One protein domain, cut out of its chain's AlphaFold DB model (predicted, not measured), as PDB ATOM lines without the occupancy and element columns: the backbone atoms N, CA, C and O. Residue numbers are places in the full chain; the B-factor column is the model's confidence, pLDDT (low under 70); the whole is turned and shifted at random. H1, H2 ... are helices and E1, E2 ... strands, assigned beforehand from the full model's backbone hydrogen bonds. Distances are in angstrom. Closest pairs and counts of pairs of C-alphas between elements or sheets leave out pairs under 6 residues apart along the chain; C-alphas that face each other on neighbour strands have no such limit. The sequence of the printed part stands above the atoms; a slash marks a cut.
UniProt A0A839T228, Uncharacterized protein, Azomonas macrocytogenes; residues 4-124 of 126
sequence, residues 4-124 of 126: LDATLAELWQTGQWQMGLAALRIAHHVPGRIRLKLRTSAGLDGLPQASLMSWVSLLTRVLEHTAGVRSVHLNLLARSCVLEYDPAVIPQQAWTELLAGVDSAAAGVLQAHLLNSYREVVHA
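What this domain is: This is residues 4 to 124 of the 126 residues of an uncharacterized protein of Azomonas macrocytogenes (UniProt A0A839T228). A twisted wall of four strands has helices H3 and H4 over one face and its other face bare. On the side of these helices away from the sheet, the long helix H5 runs crosswise from H4 to H3, while H1 packs on the first part of H3 and short H2 lies between H1 and E1 along the chain. The printed part has 121 residues, with five named helices and four named strands in the order H1 H2 E1 E2 H3 E3 E4 H4 H5; the sheet order is E1 - E2 - E4 - E3, all antiparallel, and the class is mixed, helices and strands. The whole is compact, with a radius of gyration of the C-alphas of 13.5 A and spans of 38 by 30 by 25 A.

How they stand to each other: H1, residues 4 to 13, and H2, residues 18 to 22, are close but not clearly touching, with C-alphas 11 and 19 closest at 7.5 A. E1, residues 24 to 30, and E2, residues 33 to 38, form a hairpin, with N 27 and O 35 2.8 A apart. H3, residues 49 to 64, touches H1 with residues 51 to 55 alone, at a shallow tilt of 29 degrees, the same way; the closest C-alphas are those of Leu 4 and Ser 51, 6.2 A. E3, residues 69 to 75, and E4, residues 80 to 85, form the second hairpin, with N 73 and O 82 2.8 A apart. E2 and E4 are antiparallel neighbours, with N 36 and O 81 at 2.8 A. E2, H3 and E3 form a split strand-helix-strand unit, two strands running the same way with E4 between them, and its crossover is right-handed. H3 lies over E4 at a height over the sheet of 10.1 A, along the strands. On the same face, making two layers of helices and sheet, H4, residues 92 to 99, lies over E2 and only just over E1, on which 3 of its C-alphas fall, at a height of 8.6 A. H5, residues 105 to 123, touches H4 with residues 106 to 111 alone, at a steep tilt of 69 degrees, only just short of perpendicular; the C-alphas of Ala 94 and Ala 107 are closest at 4.2 A. H5 touches H3 with residues 114 to 121 alone, at a steep tilt of 65 degrees, opposite ways; the C-alphas of Val 62 and Tyr 118 are closest at 5.4 A. Every O i to N i+4 pair is within hydrogen-bond range in H1, H2, H3 and H5, and 3 of 4 are in H4.

Where its parts are: H1 begins at C-alpha 4, (52.509, -45.752, 195.957). H3 is 22.4 A long from first to last C-alpha and H5 26.7 A; E1 and E2 are 16.6 A each, E3 17.3 A and E4 16.2 A. H5 ends at C-alpha 123, (39.249, -36.255, 186.469).

The domain as a whole: The two C-alphas farthest apart, those of Gly 46 and Ala 88, are 38.9 A apart. The printed part has no cut and no long link. The mean pLDDT of the printed part is 80.8, and residues 4 to 22, 40 to 47 and 124 are under 70.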
ATOM      1  N   LEU A   4      52.398 -47.138 195.501       39.78
ATOM      2  CA  LEU A   4      52.509 -45.752 195.957       39.78
ATOM      3  C   LEU A   4      51.771 -44.745 195.077       39.78
ATOM      4  O   LEU A   4      51.288 -43.746 195.602       39.78
ATOM      5  N   ASP A   5      51.645 -45.007 193.771       42.97
ATOM      6  CA  ASP A   5      50.736 -44.218 192.930       42.97
ATOM      7  C   ASP A   5      49.301 -44.399 193.431       42.97
ATOM      8  O   ASP A   5      48.549 -43.433 193.493       42.97
ATOM      9  N   ALA A   6      48.955 -45.620 193.862       44.03
ATOM     10  CA  ALA A   6      47.677 -45.896 194.499       44.03
ATOM     11  C   ALA A   6      47.566 -45.194 195.859       44.03
ATOM     12  O   ALA A   6      46.595 -44.487 196.048       44.03
ATOM     13  N   THR A   7      48.559 -45.276 196.754       45.97
ATOM     14  CA  THR A   7      48.487 -44.638 198.086       45.97
ATOM     15  C   THR A   7      48.451 -43.113 198.024       45.97
ATOM     16  O   THR A   7      47.687 -42.496 198.748       45.97
ATOM     17  N   LEU A   8      49.245 -42.462 197.172       49.69
ATOM     18  CA  LEU A   8      49.223 -41.000 197.059       49.69
ATOM     19  C   LEU A   8      47.963 -40.504 196.351       49.69
ATOM     20  O   LEU A   8      47.404 -39.491 196.768       49.69
ATOM     21  N   ALA A   9      47.487 -41.221 195.327       49.25
ATOM     22  CA  ALA A   9      46.184 -40.947 194.737       49.25
ATOM     23  C   ALA A   9      45.060 -41.193 195.749       49.25
ATOM     24  O   ALA A   9      44.153 -40.380 195.831       49.25
ATOM     25  N   GLU A  10      45.144 -42.240 196.566       51.34
ATOM     26  CA  GLU A  10      44.184 -42.585 197.615       51.34
ATOM     27  C   GLU A  10      44.199 -41.556 198.745       51.34
ATOM     28  O   GLU A  10      43.137 -41.109 199.148       51.34
ATOM     29  N   LEU A  11      45.354 -41.060 199.196       55.84
ATOM     30  CA  LEU A  11      45.446 -39.958 200.166       55.84
ATOM     31  C   LEU A  11      44.763 -38.689 199.648       55.84
ATOM     32  O   LEU A  11      44.150 -37.939 200.402       55.84
ATOM     33  N   TRP A  12      44.835 -38.456 198.343       52.69
ATOM     34  CA  TRP A  12      44.238 -37.290 197.710       52.69
ATOM     35  C   TRP A  12      42.754 -37.501 197.336       52.69
ATOM     36  O   TRP A  12      41.972 -36.555 197.391       52.69
ATOM     37  N   GLN A  13      42.333 -38.743 197.064       49.31
ATOM     38  CA  GLN A  13      40.941 -39.158 196.821       49.31
ATOM     39  C   GLN A  13      40.131 -39.319 198.117       49.31
ATOM     40  O   GLN A  13      38.942 -39.011 198.136       49.31
ATOM     41  N   THR A  14      40.758 -39.761 199.210       49.88
ATOM     42  CA  THR A  14      40.132 -39.956 200.535       49.88
ATOM     43  C   THR A  14      40.083 -38.674 201.367       49.88
ATOM     44  O   THR A  14      39.560 -38.675 202.478       49.88
ATOM     45  N   GLY A  15      40.598 -37.557 200.838       46.66
ATOM     46  CA  GLY A  15      40.581 -36.268 201.529       46.66
ATOM     47  C   GLY A  15      41.679 -36.101 202.585       46.66
ATOM     48  O   GLY A  15      41.643 -35.128 203.331       46.66
ATOM     49  N   GLN A  16      42.683 -36.980 202.616       51.81
ATOM     50  CA  GLN A  16      43.877 -36.892 203.471       51.81
ATOM     51  C   GLN A  16      44.995 -36.026 202.847       51.81
ATOM     52  O   GLN A  16      46.189 -36.244 203.073       51.81
ATOM     53  N   TRP A  17      44.623 -34.994 202.079       58.03
ATOM     54  CA  TRP A  17      45.533 -34.051 201.402       58.03
ATOM     55  C   TRP A  17      46.504 -33.344 202.367       58.03
ATOM     56  O   TRP A  17      47.599 -32.924 201.980       58.03
ATOM     57  N   GLN A  18      46.142 -33.280 203.649       53.69
ATOM     58  CA  GLN A  18      46.982 -32.779 204.737       53.69
ATOM     59  C   GLN A  18      48.334 -33.506 204.809       53.69
ATOM     60  O   GLN A  18      49.340 -32.869 205.105       53.69
ATOM     61  N   MET A  19      48.403 -34.801 204.473       52.56
ATOM     62  CA  MET A  19      49.661 -35.561 204.493       52.56
ATOM     63  C   MET A  19      50.632 -35.156 203.376       52.56
ATOM     64  O   MET A  19      51.836 -35.094 203.610       52.56
ATOM     65  N   GLY A  20      50.147 -34.821 202.176       59.84
ATOM     66  CA  GLY A  20      51.031 -34.313 201.115       59.84
ATOM     67  C   GLY A  20      51.446 -32.865 201.357       59.84
ATOM     68  O   GLY A  20      52.590 -32.507 201.093       59.84
ATOM     69  N   LEU A  21      50.573 -32.040 201.943       68.12
ATOM     70  CA  LEU A  21      50.970 -30.705 202.401       68.12
ATOM     71  C   LEU A  21      51.930 -30.751 203.600       68.12
ATOM     72  O   LEU A  21      52.774 -29.867 203.716       68.12
ATOM     73  N   ALA A  22      51.889 -31.790 204.441       65.06
ATOM     74  CA  ALA A  22      52.834 -31.974 205.549       65.06
ATOM     75  C   ALA A  22      54.288 -32.158 205.078       65.06
ATOM     76  O   ALA A  22      55.236 -31.880 205.821       65.06
ATOM     77  N   ALA A  23      54.487 -32.572 203.822       70.75
ATOM     78  CA  ALA A  23      55.800 -32.590 203.191       70.75
ATOM     79  C   ALA A  23      56.285 -31.192 202.769       70.75
ATOM     80  O   ALA A  23      57.433 -31.048 202.354       70.75
ATOM     81  N   LEU A  24      55.466 -30.144 202.873       82.88
ATOM     82  CA  LEU A  24      55.830 -28.780 202.501       82.88
ATOM     83  C   LEU A  24      56.182 -27.951 203.733       82.88
ATOM     84  O   LEU A  24      55.542 -28.003 204.777       82.88
ATOM     85  N   ARG A  25      57.225 -27.134 203.600       87.19
ATOM     86  CA  ARG A  25      57.608 -26.136 204.600       87.19
ATOM     87  C   ARG A  25      57.817 -24.789 203.945       87.19
ATOM     88  O   ARG A  25      58.563 -24.688 202.974       87.19
ATOM     89  N   ILE A  26      57.263 -23.743 204.543       92.12
ATOM     90  CA  ILE A  26      57.550 -22.367 204.143       92.12
ATOM     91  C   ILE A  26      59.015 -22.048 204.462       92.12
ATOM     92  O   ILE A  26      59.456 -22.123 205.610       92.12
ATOM     93  N   ALA A  27      59.788 -21.724 203.429       94.50
ATOM     94  CA  ALA A  27      61.150 -21.218 203.562       94.50
ATOM     95  C   ALA A  27      61.189 -19.689 203.562       94.50
ATOM     96  O   ALA A  27      62.028 -19.100 204.233       94.50
ATOM     97  N   HIS A  28      60.307 -19.058 202.790       95.94
ATOM     98  CA  HIS A  28      60.151 -17.611 202.746       95.94
ATOM     99  C   HIS A  28      58.749 -17.268 202.247       95.94
ATOM    100  O   HIS A  28      58.223 -17.974 201.385       95.94
ATOM    101  N   HIS A  29      58.160 -16.194 202.764       96.62
ATOM    102  CA  HIS A  29      56.818 -15.775 202.385       96.62
ATOM    103  C   HIS A  29      56.667 -14.264 202.487       96.62
ATOM    104  O   HIS A  29      56.964 -13.672 203.521       96.62
ATOM    105  N   VAL A  30      56.196 -13.668 201.399       96.00
ATOM    106  CA  VAL A  30      55.785 -12.267 201.291       96.00
ATOM    107  C   VAL A  30      54.419 -12.216 200.593       96.00
ATOM    108  O   VAL A  30      54.038 -13.198 199.946       96.00
ATOM    109  N   PRO A  31      53.655 -11.113 200.693       95.69
ATOM    110  CA  PRO A  31      52.400 -10.989 199.961       95.69
ATOM    111  C   PRO A  31      52.594 -11.292 198.465       95.69
ATOM    112  O   PRO A  31      53.422 -10.676 197.800       95.69
ATOM    113  N   GLY A  32      51.853 -12.276 197.953       97.00
ATOM    114  CA  GLY A  32      51.851 -12.662 196.539       97.00
ATOM    115  C   GLY A  32      53.008 -13.558 196.095       97.00
ATOM    116  O   GLY A  32      53.052 -13.946 194.931       97.00
ATOM    117  N   ARG A  33      53.935 -13.929 196.989       97.75
ATOM    118  CA  ARG A  33      55.007 -14.877 196.662       97.75
ATOM    119  C   ARG A  33      55.410 -15.737 197.849       97.75
ATOM    120  O   ARG A  33      55.784 -15.241 198.911       97.75
ATOM    121  N   ILE A  34      55.438 -17.048 197.638       96.88
ATOM    122  CA  ILE A  34      55.845 -18.019 198.651       96.88
ATOM    123  C   ILE A  34      56.897 -18.974 198.096       96.88
ATOM    124  O   ILE A  34      56.823 -19.435 196.961       96.88
ATOM    125  N   ARG A  35      57.908 -19.275 198.910       95.56
ATOM    126  CA  ARG A  35      58.880 -20.330 198.640       95.56
ATOM    127  C   ARG A  35      58.650 -21.478 199.605       95.56
ATOM    128  O   ARG A  35      58.846 -21.330 200.812       95.56
ATOM    129  N   LEU A  36      58.332 -22.634 199.050       92.38
ATOM    130  CA  LEU A  36      58.141 -23.891 199.754       92.38
ATOM    131  C   LEU A  36      59.371 -24.786 199.576       92.38
ATOM    132  O   LEU A  36      60.011 -24.800 198.524       92.38
ATOM    133  N   LYS A  37      59.714 -25.546 200.612       89.12
ATOM    134  CA  LYS A  37      60.675 -26.650 200.565       89.12
ATOM    135  C   LYS A  37      59.946 -27.970 200.750       89.12
ATOM    136  O   LYS A  37      59.077 -28.068 201.611       89.12
ATOM    137  N   LEU A  38      60.371 -28.974 199.996       79.25
ATOM    138  CA  LEU A  38      59.919 -30.354 200.116       79.25
ATOM    139  C   LEU A  38      60.756 -31.014 201.227       79.25
ATOM    140  O   LEU A  38      61.966 -31.209 201.078       79.25
ATOM    141  N   ARG A  39      60.145 -31.285 202.380       70.94
ATOM    142  CA  ARG A  39      60.752 -32.039 203.480       70.94
ATOM    143  C   ARG A  39      60.704 -33.515 203.133       70.94
ATOM    144  O   ARG A  39      59.635 -34.049 202.870       70.94
ATOM    145  N   THR A  40      61.844 -34.187 203.212       57.59
ATOM    146  CA  THR A  40      61.865 -35.642 203.053       57.59
ATOM    147  C   THR A  40      61.548 -36.376 204.361       57.59
ATOM    148  O   THR A  40      60.951 -37.447 204.336       57.59
ATOM    149  N   SER A  41      61.743 -35.715 205.508       50.53
ATOM    150  CA  SER A  41      61.488 -36.272 206.845       50.53
ATOM    151  C   SER A  41      60.009 -36.474 207.208       50.53
ATOM    152  O   SER A  41      59.718 -36.926 208.308       50.53
ATOM    153  N   ALA A  42      59.066 -36.105 206.336       51.62
ATOM    154  CA  ALA A  42      57.623 -36.275 206.549       51.62
ATOM    155  C   ALA A  42      57.116 -37.667 206.105       51.62
ATOM    156  O   ALA A  42      55.954 -37.812 205.743       51.62
ATOM    157  N   GLY A  43      57.992 -38.679 206.083       49.72
ATOM    158  CA  GLY A  43      57.688 -40.013 205.548       49.72
ATOM    159  C   GLY A  43      57.962 -40.179 204.046       49.72
ATOM    160  O   GLY A  43      57.567 -41.188 203.473       49.72
ATOM    161  N   LEU A  44      58.646 -39.219 203.404       53.59
ATOM    162  CA  LEU A  44      59.137 -39.376 202.025       53.59
ATOM    163  C   LEU A  44      60.550 -39.996 201.973       53.59
ATOM    164  O   LEU A  44      60.948 -40.523 200.934       53.59
ATOM    165  N   ASP A  45      61.313 -39.931 203.072       49.50
ATOM    166  CA  ASP A  45      62.601 -40.611 203.252       49.50
ATOM    167  C   ASP A  45      62.365 -42.132 203.205       49.50
ATOM    168  O   ASP A  45      61.889 -42.732 204.166       49.50
ATOM    169  N   GLY A  46      62.645 -42.749 202.054       55.69
ATOM    170  CA  GLY A  46      62.409 -44.176 201.799       55.69
ATOM    171  C   GLY A  46      61.449 -44.467 200.644       55.69
ATOM    172  O   GLY A  46      61.359 -45.617 200.215       55.69
ATOM    173  N   LEU A  47      60.777 -43.452 200.084       60.53
ATOM    174  CA  LEU A  47      60.024 -43.643 198.847       60.53
ATOM    175  C   LEU A  47      60.973 -43.952 197.679       60.53
ATOM    176  O   LEU A  47      62.001 -43.281 197.526       60.53
ATOM    177  N   PRO A  48      60.618 -44.904 196.798       70.44
ATOM    178  CA  PRO A  48      61.271 -45.052 195.510       70.44
ATOM    179  C   PRO A  48      61.284 -43.713 194.773       70.44
ATOM    180  O   PRO A  48      60.274 -43.003 194.726       70.44
ATOM    181  N   GLN A  49      62.415 -43.390 194.147       72.75
ATOM    182  CA  GLN A  49      62.595 -42.131 193.420       72.75
ATOM    183  C   GLN A  49      61.474 -41.880 192.400       72.75
ATOM    184  O   GLN A  49      61.004 -40.753 192.274       72.75
ATOM    185  N   ALA A  50      61.000 -42.928 191.721       71.56
ATOM    186  CA  ALA A  50      59.890 -42.839 190.776       71.56
ATOM    187  C   ALA A  50      58.597 -42.312 191.425       71.56
ATOM    188  O   ALA A  50      57.967 -41.410 190.886       71.56
ATOM    189  N   SER A  51      58.239 -42.806 192.611       72.88
ATOM    190  CA  SER A  51      57.031 -42.384 193.329       72.88
ATOM    191  C   SER A  51      57.137 -40.949 193.843       72.88
ATOM    192  O   SER A  51      56.170 -40.194 193.770       72.88
ATOM    193  N   LEU A  52      58.326 -40.541 194.303       74.38
ATOM    194  CA  LEU A  52      58.584 -39.145 194.660       74.38
ATOM    195  C   LEU A  52      58.396 -38.225 193.445       74.38
ATOM    196  O   LEU A  52      57.781 -37.170 193.562       74.38
ATOM    197  N   MET A  53      58.886 -38.636 192.274       78.62
ATOM    198  CA  MET A  53      58.728 -37.870 191.038       78.62
ATOM    199  C   MET A  53      57.264 -37.792 190.584       78.62
ATOM    200  O   MET A  53      56.820 -36.699 190.227       78.62
ATOM    201  N   SER A  54      56.495 -38.887 190.665       79.94
ATOM    202  CA  SER A  54      55.045 -38.880 190.405       79.94
ATOM    203  C   SER A  54      54.321 -37.883 191.313       79.94
ATOM    204  O   SER A  54      53.537 -37.059 190.841       79.94
ATOM    205  N   TRP A  55      54.627 -37.912 192.613       78.31
ATOM    206  CA  TRP A  55      54.035 -37.000 193.586       78.31
ATOM    207  C   TRP A  55      54.361 -35.535 193.291       78.31
ATOM    208  O   TRP A  55      53.461 -34.698 193.242       78.31
ATOM    209  N   VAL A  56      55.640 -35.219 193.056       81.31
ATOM    210  CA  VAL A  56      56.073 -33.850 192.748       81.31
ATOM    211  C   VAL A  56      55.424 -33.352 191.454       81.31
ATOM    212  O   VAL A  56      55.012 -32.194 191.389       81.31
ATOM    213  N   SER A  57      55.285 -34.215 190.444       84.62
ATOM    214  CA  SER A  57      54.605 -33.882 189.190       84.62
ATOM    215  C   SER A  57      53.126 -33.556 189.411       84.62
ATOM    216  O   SER A  57      52.645 -32.543 188.905       84.62
ATOM    217  N   LEU A  58      52.408 -34.382 190.179       83.62
ATOM    218  CA  LEU A  58      51.002 -34.137 190.507       83.62
ATOM    219  C   LEU A  58      50.839 -32.837 191.301       83.62
ATOM    220  O   LEU A  58      50.020 -32.001 190.933       83.62
ATOM    221  N   LEU A  59      51.645 -32.640 192.348       85.00
ATOM    222  CA  LEU A  59      51.616 -31.422 193.155       85.00
ATOM    223  C   LEU A  59      51.849 -30.180 192.288       85.00
ATOM    224  O   LEU A  59      51.106 -29.212 192.401       85.00
ATOM    225  N   THR A  60      52.857 -30.213 191.414       88.44
ATOM    226  CA  THR A  60      53.181 -29.084 190.532       88.44
ATOM    227  C   THR A  60      52.001 -28.751 189.624       88.44
ATOM    228  O   THR A  60      51.569 -27.603 189.608       88.44
ATOM    229  N   ARG A  61      51.395 -29.760 188.981       89.75
ATOM    230  CA  ARG A  61      50.199 -29.573 188.145       89.75
ATOM    231  C   ARG A  61      49.024 -28.984 188.920       89.75
ATOM    232  O   ARG A  61      48.386 -28.058 188.428       89.75
ATOM    233  N   VAL A  62      48.737 -29.488 190.121       90.31
ATOM    234  CA  VAL A  62      47.653 -28.952 190.962       90.31
ATOM    235  C   VAL A  62      47.906 -27.484 191.291       90.31
ATOM    236  O   VAL A  62      47.003 -26.668 191.130       90.31
ATOM    237  N   LEU A  63      49.128 -27.135 191.701       92.25
ATOM    238  CA  LEU A  63      49.500 -25.756 192.022       92.25
ATOM    239  C   LEU A  63      49.385 -24.834 190.801       92.25
ATOM    240  O   LEU A  63      48.853 -23.739 190.932       92.25
ATOM    241  N   GLU A  64      49.819 -25.282 189.622       94.12
ATOM    242  CA  GLU A  64      49.709 -24.522 188.367       94.12
ATOM    243  C   GLU A  64      48.254 -24.240 187.967       94.12
ATOM    244  O   GLU A  64      47.970 -23.182 187.415       94.12
ATOM    245  N   HIS A  65      47.329 -25.155 188.276       93.38
ATOM    246  CA  HIS A  65      45.897 -25.005 187.987       93.38
ATOM    247  C   HIS A  65      45.110 -24.371 189.143       93.38
ATOM    248  O   HIS A  65      43.896 -24.191 189.043       93.38
ATOM    249  N   THR A  66      45.763 -24.054 190.264       94.81
ATOM    250  CA  THR A  66      45.104 -23.466 191.433       94.81
ATOM    251  C   THR A  66      44.686 -22.035 191.133       94.81
ATOM    252  O   THR A  66      45.517 -21.188 190.811       94.81
ATOM    253  N   ALA A  67      43.392 -21.741 191.271       96.38
ATOM    254  CA  ALA A  67      42.877 -20.392 191.060       96.38
ATOM    255  C   ALA A  67      43.620 -19.373 191.939       96.38
ATOM    256  O   ALA A  67      43.788 -19.568 193.142       96.38
ATOM    257  N   GLY A  68      44.078 -18.283 191.322       97.00
ATOM    258  CA  GLY A  68      44.891 -17.266 191.985       97.00
ATOM    259  C   GLY A  68      46.395 -17.550 191.976       97.00
ATOM    260  O   GLY A  68      47.156 -16.628 192.245       97.00
ATOM    261  N   VAL A  69      46.863 -18.751 191.623       97.56
ATOM    262  CA  VAL A  69      48.286 -18.985 191.331       97.56
ATOM    263  C   VAL A  69      48.604 -18.446 189.936       97.56
ATOM    264  O   VAL A  69      47.865 -18.665 188.982       97.56
ATOM    265  N   ARG A  70      49.698 -17.689 189.827       98.00
ATOM    266  CA  ARG A  70      50.150 -17.038 188.586       98.00
ATOM    267  C   ARG A  70      51.338 -17.754 187.960       98.00
ATOM    268  O   ARG A  70      51.448 -17.806 186.740       98.00
ATOM    269  N   SER A  71      52.238 -18.280 188.786       97.56
ATOM    270  CA  SER A  71      53.399 -19.036 188.325       97.56
ATOM    271  C   SER A  71      53.866 -20.029 189.384       97.56
ATOM    272  O   SER A  71      53.722 -19.802 190.589       97.56
ATOM    273  N   VAL A  72      54.441 -21.133 188.913       95.88
ATOM    274  CA  VAL A  72      55.042 -22.182 189.737       95.88
ATOM    275  C   VAL A  72      56.419 -22.497 189.167       95.88
ATOM    276  O   VAL A  72      56.572 -22.804 187.989       95.88
ATOM    277  N   HIS A  73      57.444 -22.417 190.010       95.12
ATOM    278  CA  HIS A  73      58.826 -22.683 189.634       95.12
ATOM    279  C   HIS A  73      59.433 -23.721 190.568       95.12
ATOM    280  O   HIS A  73      59.815 -23.429 191.706       95.12
ATOM    281  N   LEU A  74      59.551 -24.945 190.065       90.75
ATOM    282  CA  LEU A  74      60.147 -26.060 190.781       90.75
ATOM    283  C   LEU A  74      61.655 -26.149 190.511       90.75
ATOM    284  O   LEU A  74      62.106 -26.233 189.374       90.75
ATOM    285  N   ASN A  75      62.443 -26.207 191.583       90.19
ATOM    286  CA  ASN A  75      63.855 -26.562 191.550       90.19
ATOM    287  C   ASN A  75      64.050 -27.866 192.331       90.19
ATOM    288  O   ASN A  75      64.133 -27.863 193.563       90.19
ATOM    289  N   LEU A  76      64.116 -28.977 191.594       83.81
ATOM    290  CA  LEU A  76      64.274 -30.322 192.150       83.81
ATOM    291  C   LEU A  76      65.610 -30.507 192.876       83.81
ATOM    292  O   LEU A  76      65.628 -31.088 193.959       83.81
ATOM    293  N   LEU A  77      66.704 -29.950 192.341       84.44
ATOM    294  CA  LEU A  77      68.030 -30.020 192.968       84.44
ATOM    295  C   LEU A  77      68.020 -29.372 194.358       84.44
ATOM    296  O   LEU A  77      68.561 -29.918 195.317       84.44
ATOM    297  N   ALA A  78      67.345 -28.228 194.486       85.75
ATOM    298  CA  ALA A  78      67.179 -27.522 195.754       85.75
ATOM    299  C   ALA A  78      65.975 -28.006 196.584       85.75
ATOM    300  O   ALA A  78      65.746 -27.474 197.676       85.75
ATOM    301  N   ARG A  79      65.193 -28.972 196.073       86.56
ATOM    302  CA  ARG A  79      63.918 -29.441 196.644       86.56
ATOM    303  C   ARG A  79      63.014 -28.283 197.067       86.56
ATOM    304  O   ARG A  79      62.464 -28.273 198.169       86.56
ATOM    305  N   SER A  80      62.906 -27.265 196.217       89.81
ATOM    306  CA  SER A  80      62.115 -26.073 196.515       89.81
ATOM    307  C   SER A  80      61.208 -25.683 195.367       89.81
ATOM    308  O   SER A  80      61.613 -25.770 194.214       89.81
ATOM    309  N   CYS A  81      60.026 -25.189 195.705       92.44
ATOM    310  CA  CYS A  81      59.055 -24.630 194.783       92.44
ATOM    311  C   CYS A  81      58.835 -23.156 195.136       92.44
ATOM    312  O   CYS A  81      58.677 -22.819 196.310       92.44
ATOM    313  N   VAL A  82      58.877 -22.271 194.147       95.50
ATOM    314  CA  VAL A  82      58.480 -20.868 194.296       95.50
ATOM    315  C   VAL A  82      57.150 -20.691 193.588       95.50
ATOM    316  O   VAL A  82      57.028 -21.080 192.433       95.50
ATOM    317  N   LEU A  83      56.182 -20.098 194.278       95.62
ATOM    318  CA  LEU A  83      54.891 -19.740 193.716       95.62
ATOM    319  C   LEU A  83      54.702 -18.232 193.779       95.62
ATOM    320  O   LEU A  83      54.974 -17.619 194.817       95.62
ATOM    321  N   GLU A  84      54.178 -17.663 192.701       98.25
ATOM    322  CA  GLU A  84      53.562 -16.340 192.714       98.25
ATOM    323  C   GLU A  84      52.047 -16.497 192.655       98.25
ATOM    324  O   GLU A  84      51.527 -17.337 191.920       98.25
ATOM    325  N   TYR A  85      51.334 -15.706 193.446       98.44
ATOM    326  CA  TYR A  85      49.887 -15.796 193.575       98.44
ATOM    327  C   TYR A  85      49.255 -14.416 193.758       98.44
ATOM    328  O   TYR A  85      49.926 -13.443 194.096       98.44
ATOM    329  N   ASP A  86      47.952 -14.332 193.524       98.31
ATOM    330  CA  ASP A  86      47.143 -13.146 193.744       98.31
ATOM    331  C   ASP A  86      46.638 -13.092 195.197       98.31
ATOM    332  O   ASP A  86      45.815 -13.932 195.577       98.31
ATOM    333  N   PRO A  87      47.077 -12.118 196.019       97.44
ATOM    334  CA  PRO A  87      46.615 -11.984 197.400       97.44
ATOM    335  C   PRO A  87      45.124 -11.667 197.541       97.44
ATOM    336  O   PRO A  87      44.574 -11.869 198.622       97.44
ATOM    337  N   ALA A  88      44.478 -11.155 196.487       97.50
ATOM    338  CA  ALA A  88      43.042 -10.891 196.485       97.50
ATOM    339  C   ALA A  88      42.213 -12.175 196.312       97.50
ATOM    340  O   ALA A  88      41.053 -12.206 196.715       97.50
ATOM    341  N   VAL A  89      42.805 -13.227 195.733       97.88
ATOM    342  CA  VAL A  89      42.165 -14.543 195.558       97.88
ATOM    343  C   VAL A  89      42.572 -15.492 196.682       97.88
ATOM    344  O   VAL A  89      41.722 -16.121 197.301       97.88
ATOM    345  N   ILE A  90      43.872 -15.570 196.981       97.50
ATOM    346  CA  ILE A  90      44.418 -16.392 198.062       97.50
ATOM    347  C   ILE A  90      44.964 -15.448 199.140       97.50
ATOM    348  O   ILE A  90      46.054 -14.894 198.959       97.50
ATOM    349  N   PRO A  91      44.265 -15.267 200.277       97.00
ATOM    350  CA  PRO A  91      44.753 -14.421 201.360       97.00
ATOM    351  C   PRO A  91      46.146 -14.853 201.813       97.00
ATOM    352  O   PRO A  91      46.433 -16.046 201.905       97.00
ATOM    353  N   GLN A  92      47.020 -13.902 202.148       94.62
ATOM    354  CA  GLN A  92      48.401 -14.225 202.518       94.62
ATOM    355  C   GLN A  92      48.470 -15.270 203.638       94.62
ATOM    356  O   GLN A  92      49.168 -16.267 203.493       94.62
ATOM    357  N   GLN A  93      47.715 -15.088 204.720       95.50
ATOM    358  CA  GLN A  93      47.725 -16.006 205.861       95.50
ATOM    359  C   GLN A  93      47.251 -17.429 205.530       95.50
ATOM    360  O   GLN A  93      47.668 -18.361 206.211       95.50
ATOM    361  N   ALA A  94      46.492 -17.622 204.441       94.94
ATOM    362  CA  ALA A  94      45.962 -18.922 204.037       94.94
ATOM    363  C   ALA A  94      47.055 -19.989 203.909       94.94
ATOM    364  O   ALA A  94      46.893 -21.099 204.398       94.94
ATOM    365  N   TRP A  95      48.200 -19.642 203.312       93.62
ATOM    366  CA  TRP A  95      49.328 -20.567 203.169       93.62
ATOM    367  C   TRP A  95      49.925 -20.985 204.512       93.62
ATOM    368  O   TRP A  95      50.234 -22.156 204.712       93.62
ATOM    369  N   THR A  96      50.121 -20.024 205.417       91.81
ATOM    370  CA  THR A  96      50.742 -20.295 206.719       91.81
ATOM    371  C   THR A  96      49.795 -21.088 207.606       91.81
ATOM    372  O   THR A  96      50.213 -22.070 208.208       91.81
ATOM    373  N   GLU A  97      48.522 -20.703 207.642       90.50
ATOM    374  CA  GLU A  97      47.493 -21.353 208.451       90.50
ATOM    375  C   GLU A  97      47.200 -22.770 207.946       90.50
ATOM    376  O   GLU A  97      47.238 -23.710 208.739       90.50
ATOM    377  N   LEU A  98      47.045 -22.963 206.629       87.94
ATOM    378  CA  LEU A  98      46.822 -24.289 206.045       87.94
ATOM    379  C   LEU A  98      47.995 -25.241 206.318       87.94
ATOM    380  O   LEU A  98      47.782 -26.375 206.742       87.94
ATOM    381  N   LEU A  99      49.242 -24.793 206.113       85.62
ATOM    382  CA  LEU A  99      50.434 -25.621 206.354       85.62
ATOM    383  C   LEU A  99      50.720 -25.852 207.845       85.62
ATOM    384  O   LEU A  99      51.427 -26.797 208.189       85.62
ATOM    385  N   ALA A 100      50.178 -25.009 208.726       84.88
ATOM    386  CA  ALA A 100      50.207 -25.212 210.171       84.88
ATOM    387  C   ALA A 100      49.060 -26.110 210.676       84.88
ATOM    388  O   ALA A 100      49.030 -26.426 211.864       84.88
ATOM    389  N   GLY A 101      48.130 -26.524 209.806       81.69
ATOM    390  CA  GLY A 101      46.953 -27.309 210.188       81.69
ATOM    391  C   GLY A 101      45.912 -26.509 210.977       81.69
ATOM    392  O   GLY A 101      45.135 -27.094 211.727       81.69
ATOM    393  N   VAL A 102      45.913 -25.181 210.845       85.88
ATOM    394  CA  VAL A 102      44.936 -24.300 211.487       85.88
ATOM    395  C   VAL A 102      43.649 -24.305 210.670       85.88
ATOM    396  O   VAL A 102      43.663 -24.006 209.476       85.88
ATOM    397  N   ASP A 103      42.532 -24.608 211.329       82.25
ATOM    398  CA  ASP A 103      41.199 -24.486 210.744       82.25
ATOM    399  C   ASP A 103      40.734 -23.023 210.817       82.25
ATOM    400  O   ASP A 103      40.336 -22.521 211.870       82.25
ATOM    401  N   SER A 104      40.874 -22.305 209.705       90.56
ATOM    402  CA  SER A 104      40.503 -20.897 209.579       90.56
ATOM    403  C   SER A 104      39.797 -20.635 208.252       90.56
ATOM    404  O   SER A 104      39.954 -21.373 207.278       90.56
ATOM    405  N   ALA A 105      39.081 -19.511 208.167       93.81
ATOM    406  CA  ALA A 105      38.457 -19.086 206.916       93.81
ATOM    407  C   ALA A 105      39.485 -18.903 205.781       93.81
ATOM    408  O   ALA A 105      39.220 -19.282 204.644       93.81
ATOM    409  N   ALA A 106      40.671 -18.359 206.078       93.75
ATOM    410  CA  ALA A 106      41.702 -18.159 205.066       93.75
ATOM    411  C   ALA A 106      42.309 -19.492 204.603       93.75
ATOM    412  O   ALA A 106      42.440 -19.708 203.399       93.75
ATOM    413  N   ALA A 107      42.624 -20.405 205.530       89.94
ATOM    414  CA  ALA A 107      43.078 -21.752 205.193       89.94
ATOM    415  C   ALA A 107      42.029 -22.499 204.350       89.94
ATOM    416  O   ALA A 107      42.379 -23.106 203.336       89.94
ATOM    417  N   GLY A 108      40.747 -22.369 204.705       87.75
ATOM    418  CA  GLY A 108      39.623 -22.949 203.971       87.75
ATOM    419  C   GLY A 108      39.508 -22.456 202.524       87.75
ATOM    420  O   GLY A 108      39.247 -23.261 201.630       87.75
ATOM    421  N   VAL A 109      39.772 -21.170 202.257       94.94
ATOM    422  CA  VAL A 109      39.813 -20.623 200.883       94.94
ATOM    423  C   VAL A 109      40.879 -21.332 200.045       94.94
ATOM    424  O   VAL A 109      40.581 -21.851 198.968       94.94
ATOM    425  N   LEU A 110      42.116 -21.410 200.544       93.31
ATOM    426  CA  LEU A 110      43.201 -22.078 199.820       93.31
ATOM    427  C   LEU A 110      42.931 -23.578 199.650       93.31
ATOM    428  O   LEU A 110      43.146 -24.122 198.568       93.31
ATOM    429  N   GLN A 111      42.422 -24.243 200.689       89.69
ATOM    430  CA  GLN A 111      42.045 -25.652 200.628       89.69
ATOM    431  C   GLN A 111      41.002 -25.912 199.534       89.69
ATOM    432  O   GLN A 111      41.148 -26.864 198.766       89.69
ATOM    433  N   ALA A 112      39.970 -25.070 199.435       90.12
ATOM    434  CA  ALA A 112      38.930 -25.204 198.420       90.12
ATOM    435  C   ALA A 112      39.500 -25.070 196.999       90.12
ATOM    436  O   ALA A 112      39.177 -25.884 196.131       90.12
ATOM    437  N   HIS A 113      40.389 -24.099 196.768       93.06
ATOM    438  CA  HIS A 113      41.056 -23.942 195.477       93.06
ATOM    439  C   HIS A 113      41.921 -25.157 195.120       93.06
ATOM    440  O   HIS A 113      41.769 -25.701 194.029       93.06
ATOM    441  N   LEU A 114      42.756 -25.638 196.048       89.88
ATOM    442  CA  LEU A 114      43.598 -26.822 195.832       89.88
ATOM    443  C   LEU A 114      42.766 -28.079 195.539       89.88
ATOM    444  O   LEU A 114      43.130 -28.876 194.673       89.88
ATOM    445  N   LEU A 115      41.646 -28.264 196.245       85.88
ATOM    446  CA  LEU A 115      40.760 -29.411 196.051       85.88
ATOM    447  C   LEU A 115      40.058 -29.372 194.690       85.88
ATOM    448  O   LEU A 115      39.959 -30.407 194.028       85.88
ATOM    449  N   ASN A 116      39.580 -28.202 194.268       88.94
ATOM    450  CA  ASN A 116      38.954 -28.040 192.957       88.94
ATOM    451  C   ASN A 116      39.954 -28.337 191.836       88.94
ATOM    452  O   ASN A 116      39.683 -29.191 190.995       88.94
ATOM    453  N   SER A 117      41.147 -27.748 191.896       89.50
ATOM    454  CA  SER A 117      42.193 -27.980 190.896       89.50
ATOM    455  C   SER A 117      42.687 -29.419 190.892       89.50
ATOM    456  O   SER A 117      42.964 -29.972 189.834       89.50
ATOM    457  N   TYR A 118      42.751 -30.078 192.048       85.88
ATOM    458  CA  TYR A 118      43.045 -31.505 192.086       85.88
ATOM    459  C   TYR A 118      41.993 -32.344 191.362       85.88
ATOM    460  O   TYR A 118      42.346 -33.207 190.558       85.88
ATOM    461  N   ARG A 119      40.707 -32.100 191.641       83.75
ATOM    462  CA  ARG A 119      39.612 -32.815 190.977       83.75
ATOM    463  C   ARG A 119      39.682 -32.609 189.473       83.75
ATOM    464  O   ARG A 119      39.534 -33.573 188.733       83.75
ATOM    465  N   GLU A 120      39.957 -31.390 189.029       85.25
ATOM    466  CA  GLU A 120      40.158 -31.090 187.615       85.25
ATOM    467  C   GLU A 120      41.355 -31.852 187.045       85.25
ATOM    468  O   GLU A 120      41.191 -32.559 186.063       85.25
ATOM    469  N   VAL A 121      42.527 -31.813 187.681       85.62
ATOM    470  CA  VAL A 121      43.738 -32.495 187.188       85.62
ATOM    471  C   VAL A 121      43.595 -34.022 187.152       85.62
ATOM    472  O   VAL A 121      44.172 -34.662 186.278       85.62
ATOM    473  N   VAL A 122      42.860 -34.627 188.090       79.62
ATOM    474  CA  VAL A 122      42.700 -36.092 188.157       79.62
ATOM    475  C   VAL A 122      41.519 -36.606 187.340       79.62
ATOM    476  O   VAL A 122      41.595 -37.710 186.799       79.62
ATOM    477  N   HIS A 123      40.428 -35.843 187.235       72.88
ATOM    478  CA  HIS A 123      39.249 -36.255 186.469       72.88
ATOM    479  C   HIS A 123      39.247 -35.745 185.025       72.88
ATOM    480  O   HIS A 123      38.652 -36.393 184.161       72.88
ATOM    481  N   ALA A 124      39.917 -34.632 184.725       60.50
ATOM    482  CA  ALA A 124      40.199 -34.254 183.350       60.50
ATOM    483  C   ALA A 124      41.405 -35.064 182.864       60.50
ATOM    484  O   ALA A 124      42.442 -35.116 183.517       60.50
TER     485      ALA A 124